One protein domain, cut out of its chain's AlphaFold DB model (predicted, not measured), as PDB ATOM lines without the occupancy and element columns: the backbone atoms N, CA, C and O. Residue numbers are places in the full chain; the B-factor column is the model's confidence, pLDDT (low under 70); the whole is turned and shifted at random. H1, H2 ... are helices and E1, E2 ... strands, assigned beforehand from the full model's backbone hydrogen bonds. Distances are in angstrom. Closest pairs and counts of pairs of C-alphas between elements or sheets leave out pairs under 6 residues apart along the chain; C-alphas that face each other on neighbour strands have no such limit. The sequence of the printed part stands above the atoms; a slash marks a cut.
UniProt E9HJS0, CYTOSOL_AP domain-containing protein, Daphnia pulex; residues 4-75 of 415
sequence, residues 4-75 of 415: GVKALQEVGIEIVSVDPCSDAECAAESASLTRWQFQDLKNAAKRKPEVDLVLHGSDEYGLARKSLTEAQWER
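This is residues 4 to 75 of the 415 residues of the protein "CYTOSOL_AP domain-containing protein" of Daphnia pulex (UniProt E9HJS0). A small two-strand sheet, E1 and E2, lies in the middle beside the longest helix, H2, with H1 and H3 packed near opposite ends of H2. Loop residues 40 to 46 and 60 to 65 stick out at opposite ends. The 72 printed residues run H1, E1, H2, E2, H3, with parallel strands, mixed class and under half in named elements. The whole is loose, radius of gyration of the C-alphas 14.0 A, spanning 43 by 24 by 20 A.

H1, residues 4 to 10, begins at C-alpha 4 (-37.090, -14.237, -37.427). E1 is residues 15 to 18, H2 24 to 35 (16.4 A), E2 52 to 55. H3, residues 68 to 75, ends at C-alpha 75 (-26.218, -28.626, -26.773).

E1 and E2 are parallel at 31 degrees, with N 16 and O 52 2.8 A apart, within hydrogen-bond range. E1, H2 and E2 form a strand-helix-strand unit, two parallel neighbour strands with a helix between, its crossover right-handed. H2, with residues 31 to 35 alone, touches H1, closest C-alphas Lys 6 and Arg 35, 6.2 A, a shallow tilt of 23 degrees, the same way. H2, with residues 24 to 28 alone, touches H3, closest C-alphas Glu 25 and Trp 73, 4.6 A, a shallow tilt of 34 degrees, only just short of steep, the same way. H1 and H3 are apart. Every O i to N i+4 pair is within hydrogen-bond range in H1, H2 and H3.

The C-alphas farthest apart, Asn 43 and Arg 65, are 42.6 A apart. The printed part has no cut. The links H2 to E2 and E2 to H3 are long. Residues 59 to 66 have pLDDT under 70.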
ATOM      1  N   GLY A   4     -37.743 -14.081 -36.130       86.56
ATOM      2  CA  GLY A   4     -37.090 -14.237 -37.427       86.56
ATOM      3  C   GLY A   4     -37.263 -15.636 -38.014       86.56
ATOM      4  O   GLY A   4     -37.712 -15.752 -39.147       86.56
ATOM      5  N   VAL A   5     -37.006 -16.700 -37.241       89.69
ATOM      6  CA  VAL A   5     -37.151 -18.088 -37.730       89.69
ATOM      7  C   VAL A   5     -38.587 -18.368 -38.170       89.69
ATOM      8  O   VAL A   5     -38.807 -18.919 -39.244       89.69
ATOM      9  N   LYS A   6     -39.572 -17.937 -37.374       87.25
ATOM     10  CA  LYS A   6     -40.989 -18.102 -37.718       87.25
ATOM     11  C   LYS A   6     -41.363 -17.326 -38.984       87.25
ATOM     12  O   LYS A   6     -42.015 -17.885 -39.857       87.25
ATOM     13  N   ALA A   7     -40.934 -16.069 -39.099       88.88
ATOM     14  CA  ALA A   7     -41.207 -15.249 -40.277       88.88
ATOM     15  C   ALA A   7     -40.584 -15.848 -41.552       88.88
ATOM     16  O   ALA A   7     -41.230 -15.879 -42.597       88.88
ATOM     17  N   LEU A   8     -39.359 -16.377 -41.458       90.81
ATOM     18  CA  LEU A   8     -38.671 -17.045 -42.568       90.81
ATOM     19  C   LEU A   8     -39.367 -18.358 -42.962       90.81
ATOM     20  O   LEU A   8     -39.561 -18.615 -44.150       90.81
ATOM     21  N   GLN A   9     -39.832 -19.139 -41.983       87.62
ATOM     22  CA  GLN A   9     -40.644 -20.333 -42.231       87.62
ATOM     23  C   GLN A   9     -41.967 -19.997 -42.939       87.62
ATOM     24  O   GLN A   9     -42.391 -20.715 -43.843       87.62
ATOM     25  N   GLU A  10     -42.631 -18.906 -42.545       86.94
ATOM     26  CA  GLU A  10     -43.913 -18.477 -43.122       86.94
ATOM     27  C   GLU A  10     -43.800 -18.042 -44.589       86.94
ATOM     28  O   GLU A  10     -44.765 -18.203 -45.336       86.94
ATOM     29  N   VAL A  11     -42.630 -17.558 -45.019       90.31
ATOM     30  CA  VAL A  11     -42.351 -17.221 -46.427       90.31
ATOM     31  C   VAL A  11     -41.665 -18.355 -47.204       90.31
ATOM     32  O   VAL A  11     -41.285 -18.159 -48.355       90.31
ATOM     33  N   GLY A  12     -41.545 -19.549 -46.610       88.12
ATOM     34  CA  GLY A  12     -41.078 -20.762 -47.288       88.12
ATOM     35  C   GLY A  12     -39.559 -20.919 -47.383       88.12
ATOM     36  O   GLY A  12     -39.090 -21.636 -48.260       88.12
ATOM     37  N   ILE A  13     -38.784 -20.264 -46.513       91.44
ATOM     38  CA  ILE A  13     -37.334 -20.483 -46.439       91.44
ATOM     39  C   ILE A  13     -37.047 -21.814 -45.745       91.44
ATOM     40  O   ILE A  13     -37.456 -22.019 -44.604       91.44
ATOM     41  N   GLU A  14     -36.310 -22.688 -46.426       90.00
ATOM     42  CA  GLU A  14     -35.988 -24.037 -45.945       90.00
ATOM     43  C   GLU A  14     -34.715 -24.087 -45.093       90.00
ATOM     44  O   GLU A  14     -34.613 -24.938 -44.222       90.00
ATOM     45  N   ILE A  15     -33.762 -23.168 -45.285       92.88
ATOM     46  CA  ILE A  15     -32.508 -23.114 -44.514       92.88
ATOM     47  C   ILE A  15     -32.369 -21.737 -43.875       92.88
ATOM     48  O   ILE A  15     -32.345 -20.719 -44.569       92.88
ATOM     49  N   VAL A  16     -32.241 -21.697 -42.550       93.12
ATOM     50  CA  VAL A  16     -32.089 -20.459 -41.782       93.12
ATOM     51  C   VAL A  16     -30.763 -20.468 -41.031       93.12
ATOM     52  O   VAL A  16     -30.536 -21.275 -40.128       93.12
ATOM     53  N   SER A  17     -29.899 -19.520 -41.391       93.25
ATOM     54  CA  SER A  17     -28.680 -19.208 -40.646       93.25
ATOM     55  C   SER A  17     -29.018 -18.346 -39.431       93.25
ATOM     56  O   SER A  17     -29.666 -17.307 -39.567       93.25
ATOM     57  N   VAL A  18     -28.617 -18.792 -38.240       94.06
ATOM     58  CA  VAL A  18     -28.963 -18.157 -36.964       94.06
ATOM     59  C   VAL A  18     -27.709 -17.592 -36.309       94.06
ATOM     60  O   VAL A  18     -26.770 -18.327 -36.006       94.06
ATOM     61  N   ASP A  19     -27.712 -16.282 -36.075       92.44
ATOM     62  CA  ASP A  19     -26.696 -15.595 -35.277       92.44
ATOM     63  C   ASP A  19     -26.714 -16.137 -33.831       92.44
ATOM     64  O   ASP A  19     -27.793 -16.202 -33.231       92.44
ATOM     65  N   PRO A  20     -25.565 -16.529 -33.243       89.31
ATOM     66  CA  PRO A  20     -25.508 -16.921 -31.833       89.31
ATOM     67  C   PRO A  20     -25.895 -15.783 -30.869       89.31
ATOM     68  O   PRO A  20     -26.165 -16.047 -29.696       89.31
ATOM     69  N   CYS A  21     -25.918 -14.532 -31.347       86.44
ATOM     70  CA  CYS A  21     -26.103 -13.269 -30.634       86.44
ATOM     71  C   CYS A  21     -25.051 -13.057 -29.533       86.44
ATOM     72  O   CYS A  21     -24.164 -12.217 -29.647       86.44
ATOM     73  N   SER A  22     -25.130 -13.841 -28.467       87.38
ATOM     74  CA  SER A  22     -24.163 -13.890 -27.367       87.38
ATOM     75  C   SER A  22     -24.144 -15.245 -26.649       87.38
ATOM     76  O   SER A  22     -23.292 -15.471 -25.796       87.38
ATOM     77  N   ASP A  23     -25.099 -16.126 -26.956       91.38
ATOM     78  CA  ASP A  23     -25.281 -17.435 -26.339       91.38
ATOM     79  C   ASP A  23     -25.872 -18.383 -27.391       91.38
ATOM     80  O   ASP A  23     -27.078 -18.393 -27.663       91.38
ATOM     81  N   ALA A  24     -24.990 -19.173 -28.002       93.62
ATOM     82  CA  ALA A  24     -25.356 -20.075 -29.084       93.62
ATOM     83  C   ALA A  24     -26.311 -21.191 -28.634       93.62
ATOM     84  O   ALA A  24     -27.107 -21.668 -29.441       93.62
ATOM     85  N   GLU A  25     -26.277 -21.587 -27.360       94.62
ATOM     86  CA  GLU A  25     -27.191 -22.595 -26.822       94.62
ATOM     87  C   GLU A  25     -28.608 -22.039 -26.733       94.62
ATOM     88  O   GLU A  25     -29.543 -22.641 -27.263       94.62
ATOM     89  N   CYS A  26     -28.771 -20.852 -26.143       93.50
ATOM     90  CA  CYS A  26     -30.070 -20.187 -26.067       93.50
ATOM     91  C   CYS A  26     -30.638 -19.865 -27.462       93.50
ATOM     92  O   CYS A  26     -31.846 -20.006 -27.694       93.50
ATOM     93  N   ALA A  27     -29.781 -19.443 -28.400       94.44
ATOM     94  CA  ALA A  27     -30.172 -19.174 -29.782       94.44
ATOM     95  C   ALA A  27     -30.687 -20.446 -30.479       94.44
ATOM     96  O   ALA A  27     -31.783 -20.426 -31.053       94.44
ATOM     97  N   ALA A  28     -29.947 -21.554 -30.361       95.75
ATOM     98  CA  ALA A  28     -30.331 -22.861 -30.889       95.75
ATOM     99  C   ALA A  28     -31.639 -23.367 -30.274       95.75
ATOM    100  O   ALA A  28     -32.545 -23.783 -31.004       95.75
ATOM    101  N   GLU A  29     -31.775 -23.287 -28.945       95.38
ATOM    102  CA  GLU A  29     -32.988 -23.706 -28.244       95.38
ATOM    103  C   GLU A  29     -34.205 -22.933 -28.745       95.38
ATOM    104  O   GLU A  29     -35.193 -23.523 -29.187       95.38
ATOM    105  N   SER A  30     -34.129 -21.598 -28.724       93.75
ATOM    106  CA  SER A  30     -35.249 -20.755 -29.131       93.75
ATOM    107  C   SER A  30     -35.608 -20.974 -30.598       93.75
ATOM    108  O   SER A  30     -36.797 -21.008 -30.909       93.75
ATOM    109  N   ALA A  31     -34.628 -21.096 -31.499       95.00
ATOM    110  CA  ALA A  31     -34.876 -21.331 -32.920       95.00
ATOM    111  C   ALA A  31     -35.550 -22.692 -33.154       95.00
ATOM    112  O   ALA A  31     -36.579 -22.769 -33.829       95.00
ATOM    113  N   SER A  32     -35.022 -23.749 -32.531       95.69
ATOM    114  CA  SER A  32     -35.512 -25.123 -32.671       95.69
ATOM    115  C   SER A  32     -36.918 -25.314 -32.086       95.69
ATOM    116  O   SER A  32     -37.774 -25.949 -32.706       95.69
ATOM    117  N   LEU A  33     -37.206 -24.708 -30.930       95.25
ATOM    118  CA  LEU A  33     -38.543 -24.733 -30.327       95.25
ATOM    119  C   LEU A  33     -39.574 -23.955 -31.155       95.25
ATOM    120  O   LEU A  33     -40.719 -24.406 -31.282       95.25
ATOM    121  N   THR A  34     -39.154 -22.826 -31.743       93.12
ATOM    122  CA  THR A  34     -40.020 -21.940 -32.539       93.12
ATOM    123  C   THR A  34     -40.441 -22.592 -33.854       93.12
ATOM    124  O   THR A  34     -41.614 -22.507 -34.209       93.12
ATOM    125  N   ARG A  35     -39.512 -23.251 -34.566       92.00
ATOM    126  CA  ARG A  35     -39.808 -23.889 -35.866       92.00
ATOM    127  C   ARG A  35     -40.666 -25.151 -35.759       92.00
ATOM    128  O   ARG A  35     -41.235 -25.594 -36.757       92.00
ATOM    129  N   TRP A  36     -40.693 -25.783 -34.583       93.88
ATOM    130  CA  TRP A  36     -41.352 -27.072 -34.408       93.88
ATOM    131  C   TRP A  36     -42.865 -26.949 -34.558       93.88
ATOM    132  O   TRP A  36     -43.501 -26.030 -34.035       93.88
ATOM    133  N   GLN A  37     -43.444 -27.947 -35.218       91.38
ATOM    134  CA  GLN A  37     -44.873 -28.065 -35.451       91.38
ATOM    135  C   GLN A  37     -45.268 -29.539 -35.536       91.38
ATOM    136  O   GLN A  37     -44.616 -30.327 -36.217       91.38
ATOM    137  N   PHE A  38     -46.380 -29.904 -34.904       95.00
ATOM    138  CA  PHE A  38     -46.965 -31.228 -35.083       95.00
ATOM    139  C   PHE A  38     -47.781 -31.279 -36.380       95.00
ATOM    140  O   PHE A  38     -48.738 -30.513 -36.573       95.00
ATOM    141  N   GLN A  39     -47.399 -32.165 -37.298       95.19
ATOM    142  CA  GLN A  39     -48.043 -32.272 -38.612       95.19
ATOM    143  C   GLN A  39     -48.080 -33.688 -39.198       95.19
ATOM    144  O   GLN A  39     -48.523 -33.867 -40.333       95.19
ATOM    145  N   ASP A  40     -47.688 -34.692 -38.419       95.81
ATOM    146  CA  ASP A  40     -47.539 -36.092 -38.822       95.81
ATOM    147  C   ASP A  40     -48.821 -36.653 -39.441       95.81
ATOM    148  O   ASP A  40     -48.795 -37.292 -40.494       95.81
ATOM    149  N   LEU A  41     -49.965 -36.324 -38.838       96.62
ATOM    150  CA  LEU A  41     -51.283 -36.800 -39.259       96.62
ATOM    151  C   LEU A  41     -51.931 -35.930 -40.350       96.62
ATOM    152  O   LEU A  41     -53.033 -36.222 -40.813       96.62
ATOM    153  N   LYS A  42     -51.274 -34.844 -40.781       95.88
ATOM    154  CA  LYS A  42     -51.745 -34.042 -41.915       95.88
ATOM    155  C   LYS A  42     -51.322 -34.699 -43.221       95.88
ATOM    156  O   LYS A  42     -50.200 -35.189 -43.354       95.88
ATOM    157  N   ASN A  43     -52.201 -34.616 -44.220       96.12
ATOM    158  CA  ASN A  43     -51.851 -34.919 -45.605       96.12
ATOM    159  C   ASN A  43     -50.618 -34.099 -46.027       96.12
ATOM    160  O   ASN A  43     -50.534 -32.922 -45.672       96.12
ATOM    161  N   ALA A  44     -49.711 -34.700 -46.803       92.38
ATOM    162  CA  ALA A  44     -48.480 -34.066 -47.274       92.38
ATOM    163  C   ALA A  44     -48.712 -32.673 -47.892       92.38
ATOM    164  O   ALA A  44     -47.992 -31.741 -47.560       92.38
ATOM    165  N   ALA A  45     -49.781 -32.489 -48.674       92.88
ATOM    166  CA  ALA A  45     -50.121 -31.203 -49.292       92.88
ATOM    167  C   ALA A  45     -50.554 -30.105 -48.296       92.88
ATOM    168  O   ALA A  45     -50.648 -28.939 -48.663       92.88
ATOM    169  N   LYS A  46     -50.862 -30.466 -47.042       91.94
ATOM    170  CA  LYS A  46     -51.242 -29.541 -45.957       91.94
ATOM    171  C   LYS A  46     -50.137 -29.362 -44.912       91.94
ATOM    172  O   LYS A  46     -50.357 -28.661 -43.918       91.94
ATOM    173  N   ARG A  47     -48.997 -30.037 -45.076       90.94
ATOM    174  CA  ARG A  47     -47.828 -29.860 -44.212       90.94
ATOM    175  C   ARG A  47     -47.141 -28.553 -44.587       90.94
ATOM    176  O   ARG A  47     -47.102 -28.187 -45.758       90.94
ATOM    177  N   LYS A  48     -46.650 -27.830 -43.586       87.25
ATOM    178  CA  LYS A  48     -45.801 -26.664 -43.833       87.25
ATOM    179  C   LYS A  48     -44.353 -27.145 -43.990       87.25
ATOM    180  O   LYS A  48     -44.013 -28.166 -43.378       87.25
ATOM    181  N   PRO A  49     -43.513 -26.425 -44.752       84.81
ATOM    182  CA  PRO A  49     -42.100 -26.753 -44.882       84.81
ATOM    183  C   PRO A  49     -41.412 -26.868 -43.518       84.81
ATOM    184  O   PRO A  49     -41.724 -26.129 -42.574       84.81
ATOM    185  N   GLU A  50     -40.499 -27.828 -43.424       87.31
ATOM    186  CA  GLU A  50     -39.551 -27.902 -42.319       87.31
ATOM    187  C   GLU A  50     -38.385 -26.958 -42.601       87.31
ATOM    188  O   GLU A  50     -38.073 -26.675 -43.756       87.31
ATOM    189  N   VAL A  51     -37.800 -26.417 -41.537       90.62
ATOM    190  CA  VAL A  51     -36.720 -25.431 -41.633       90.62
ATOM    191  C   VAL A  51     -35.475 -25.999 -40.999       90.62
ATOM    192  O   VAL A  51     -35.475 -26.232 -39.790       90.62
ATOM    193  N   ASP A  52     -34.417 -26.167 -41.770       92.62
ATOM    194  CA  ASP A  52     -33.101 -26.528 -41.273       92.62
ATOM    195  C   ASP A  52     -32.409 -25.307 -40.668       92.62
ATOM    196  O   ASP A  52     -32.432 -24.201 -41.210       92.62
ATOM    197  N   LEU A  53     -31.818 -25.503 -39.490       93.81
ATOM    198  CA  LEU A  53     -31.146 -24.449 -38.738       93.81
ATOM    199  C   LEU A  53     -29.641 -24.666 -38.812       93.81
ATOM    200  O   LEU A  53     -29.162 -25.741 -38.455       93.81
ATOM    201  N   VAL A  54     -28.906 -23.629 -39.200       93.62
ATOM    202  CA  VAL A  54     -27.438 -23.645 -39.229       93.62
ATOM    203  C   VAL A  54     -26.879 -22.501 -38.390       93.62
ATOM    204  O   VAL A  54     -27.425 -21.396 -38.384       93.62
ATOM    205  N   LEU A  55     -25.782 -22.755 -37.675       92.31
ATOM    206  CA  LEU A  55     -25.083 -21.721 -36.916       92.31
ATOM    207  C   LEU A  55     -24.432 -20.726 -37.883       92.31
ATOM    208  O   LEU A  55     -23.624 -21.112 -38.734       92.31
ATOM    209  N   HIS A  56     -24.761 -19.443 -37.750       89.56
ATOM    210  CA  HIS A  56     -24.121 -18.390 -38.528       89.56
ATOM    211  C   HIS A  56     -22.635 -18.266 -38.172       89.56
ATOM    212  O   HIS A  56     -22.276 -18.235 -36.996       89.56
ATOM    213  N   GLY A  57     -21.777 -18.174 -39.190       81.62
ATOM    214  CA  GLY A  57     -20.327 -18.078 -39.004       81.62
ATOM    215  C   GLY A  57     -19.646 -19.392 -38.607       81.62
ATOM    216  O   GLY A  57     -18.504 -19.353 -38.160       81.62
ATOM    217  N   SER A  58     -20.323 -20.539 -38.753       74.38
ATOM    218  CA  SER A  58     -19.652 -21.844 -38.716       74.38
ATOM    219  C   SER A  58     -18.778 -22.017 -39.965       74.38
ATOM    220  O   SER A  58     -19.163 -21.608 -41.061       74.38
ATOM    221  N   ASP A  59     -17.577 -22.582 -39.800       63.41
ATOM    222  CA  ASP A  59     -16.663 -22.825 -40.917       63.41
ATOM    223  C   ASP A  59     -17.273 -23.888 -41.845       63.41
ATOM    224  O   ASP A  59     -17.222 -25.085 -41.551       63.41
ATOM    225  N   GLU A  60     -17.784 -23.468 -43.007       54.69
ATOM    226  CA  GLU A  60     -18.330 -24.341 -44.067       54.69
ATOM    227  C   GLU A  60     -17.360 -25.459 -44.513       54.69
ATOM    228  O   GLU A  60     -17.773 -26.427 -45.150       54.69
ATOM    229  N   TYR A  61     -16.072 -25.352 -44.168       51.19
ATOM    230  CA  TYR A  61     -15.002 -26.240 -44.622       51.19
ATOM    231  C   TYR A  61     -14.494 -27.244 -43.572       51.19
ATOM    232  O   TYR A  61     -13.626 -28.048 -43.902       51.19
ATOM    233  N   GLY A  62     -15.004 -27.246 -42.330       49.53
ATOM    234  CA  GLY A  62     -14.743 -28.325 -41.355       49.53
ATOM    235  C   GLY A  62     -13.269 -28.560 -40.969       49.53
ATOM    236  O   GLY A  62     -12.915 -29.647 -40.513       49.53
ATOM    237  N   LEU A  63     -12.394 -27.568 -41.164       47.19
ATOM    238  CA  LEU A  63     -10.941 -27.684 -40.956       47.19
ATOM    239  C   LEU A  63     -10.486 -27.352 -39.520       47.19
ATOM    240  O   LEU A  63      -9.303 -27.499 -39.207       47.19
ATOM    241  N   ALA A  64     -11.397 -26.929 -38.637       51.94
ATOM    242  CA  ALA A  64     -11.090 -26.507 -37.272       51.94
ATOM    243  C   ALA A  64     -11.647 -27.467 -36.203       51.94
ATOM    244  O   ALA A  64     -12.652 -28.152 -36.381       51.94
ATOM    245  N   ARG A  65     -10.972 -27.506 -35.047       56.50
ATOM    246  CA  ARG A  65     -11.458 -28.173 -33.827       56.50
ATOM    247  C   ARG A  65     -12.782 -27.511 -33.422       56.50
ATOM    248  O   ARG A  65     -12.812 -26.285 -33.360       56.50
ATOM    249  N   LYS A  66     -13.822 -28.306 -33.121       65.88
ATOM    250  CA  LYS A  66     -15.170 -27.809 -32.783       65.88
ATOM    251  C   LYS A  66     -15.092 -26.640 -31.798       65.88
ATOM    252  O   LYS A  66     -14.554 -26.803 -30.698       65.88
ATOM    253  N   SER A  67     -15.570 -25.469 -32.207       82.56
ATOM    254  CA  SER A  67     -15.482 -24.264 -31.382       82.56
ATOM    255  C   SER A  67     -16.393 -24.382 -30.152       82.56
ATOM    256  O   SER A  67     -17.350 -25.161 -30.136       82.56
ATOM    257  N   LEU A  68     -16.122 -23.601 -29.099       84.62
ATOM    258  CA  LEU A  68     -17.005 -23.543 -27.925       84.62
ATOM    259  C   LEU A  68     -18.443 -23.169 -28.330       84.62
ATOM    260  O   LEU A  68     -19.396 -23.765 -27.834       84.62
ATOM    261  N   THR A  69     -18.579 -22.245 -29.281       88.25
ATOM    262  CA  THR A  69     -19.855 -21.792 -29.845       88.25
ATOM    263  C   THR A  69     -20.614 -22.930 -30.528       88.25
ATOM    264  O   THR A  69     -21.808 -23.097 -30.297       88.25
ATOM    265  N   GLU A  70     -19.935 -23.767 -31.316       90.38
ATOM    266  CA  GLU A  70     -20.549 -24.944 -31.951       90.38
ATOM    267  C   GLU A  70     -20.965 -26.002 -30.922       90.38
ATOM    268  O   GLU A  70     -22.000 -26.649 -31.067       90.38
ATOM    269  N   ALA A  71     -20.179 -26.200 -29.859       91.81
ATOM    270  CA  ALA A  71     -20.556 -27.110 -28.778       91.81
ATOM    271  C   ALA A  71     -21.808 -26.622 -28.025       91.81
ATOM    272  O   ALA A  71     -22.691 -27.426 -27.725       91.81
ATOM    273  N   GLN A  72     -21.906 -25.316 -27.761       93.31
ATOM    274  CA  GLN A  72     -23.090 -24.683 -27.167       93.31
ATOM    275  C   GLN A  72     -24.313 -24.787 -28.085       93.31
ATOM    276  O   GLN A  72     -25.381 -25.195 -27.633       93.31
ATOM    277  N   TRP A  73     -24.147 -24.496 -29.378       95.44
ATOM    278  CA  TRP A  73     -25.199 -24.630 -30.385       95.44
ATOM    279  C   TRP A  73     -25.790 -26.048 -30.410       95.44
ATOM    280  O   TRP A  73     -26.996 -26.222 -30.239       95.44
ATOM    281  N   GLU A  74     -24.943 -27.076 -30.518       95.62
ATOM    282  CA  GLU A  74     -25.394 -28.476 -30.525       95.62
ATOM    283  C   GLU A  74     -26.068 -28.893 -29.213       95.62
ATOM    284  O   GLU A  74     -27.062 -29.628 -29.216       95.62
ATOM    285  N   ARG A  75     -25.574 -28.399 -28.072       95.94
ATOM    286  CA  ARG A  75     -26.218 -28.626 -26.773       95.94
ATOM    287  C   ARG A  75     -27.623 -28.021 -26.744       95.94
ATOM    288  O   ARG A  75     -28.551 -28.686 -26.279       95.94
TER     289      ARG A  75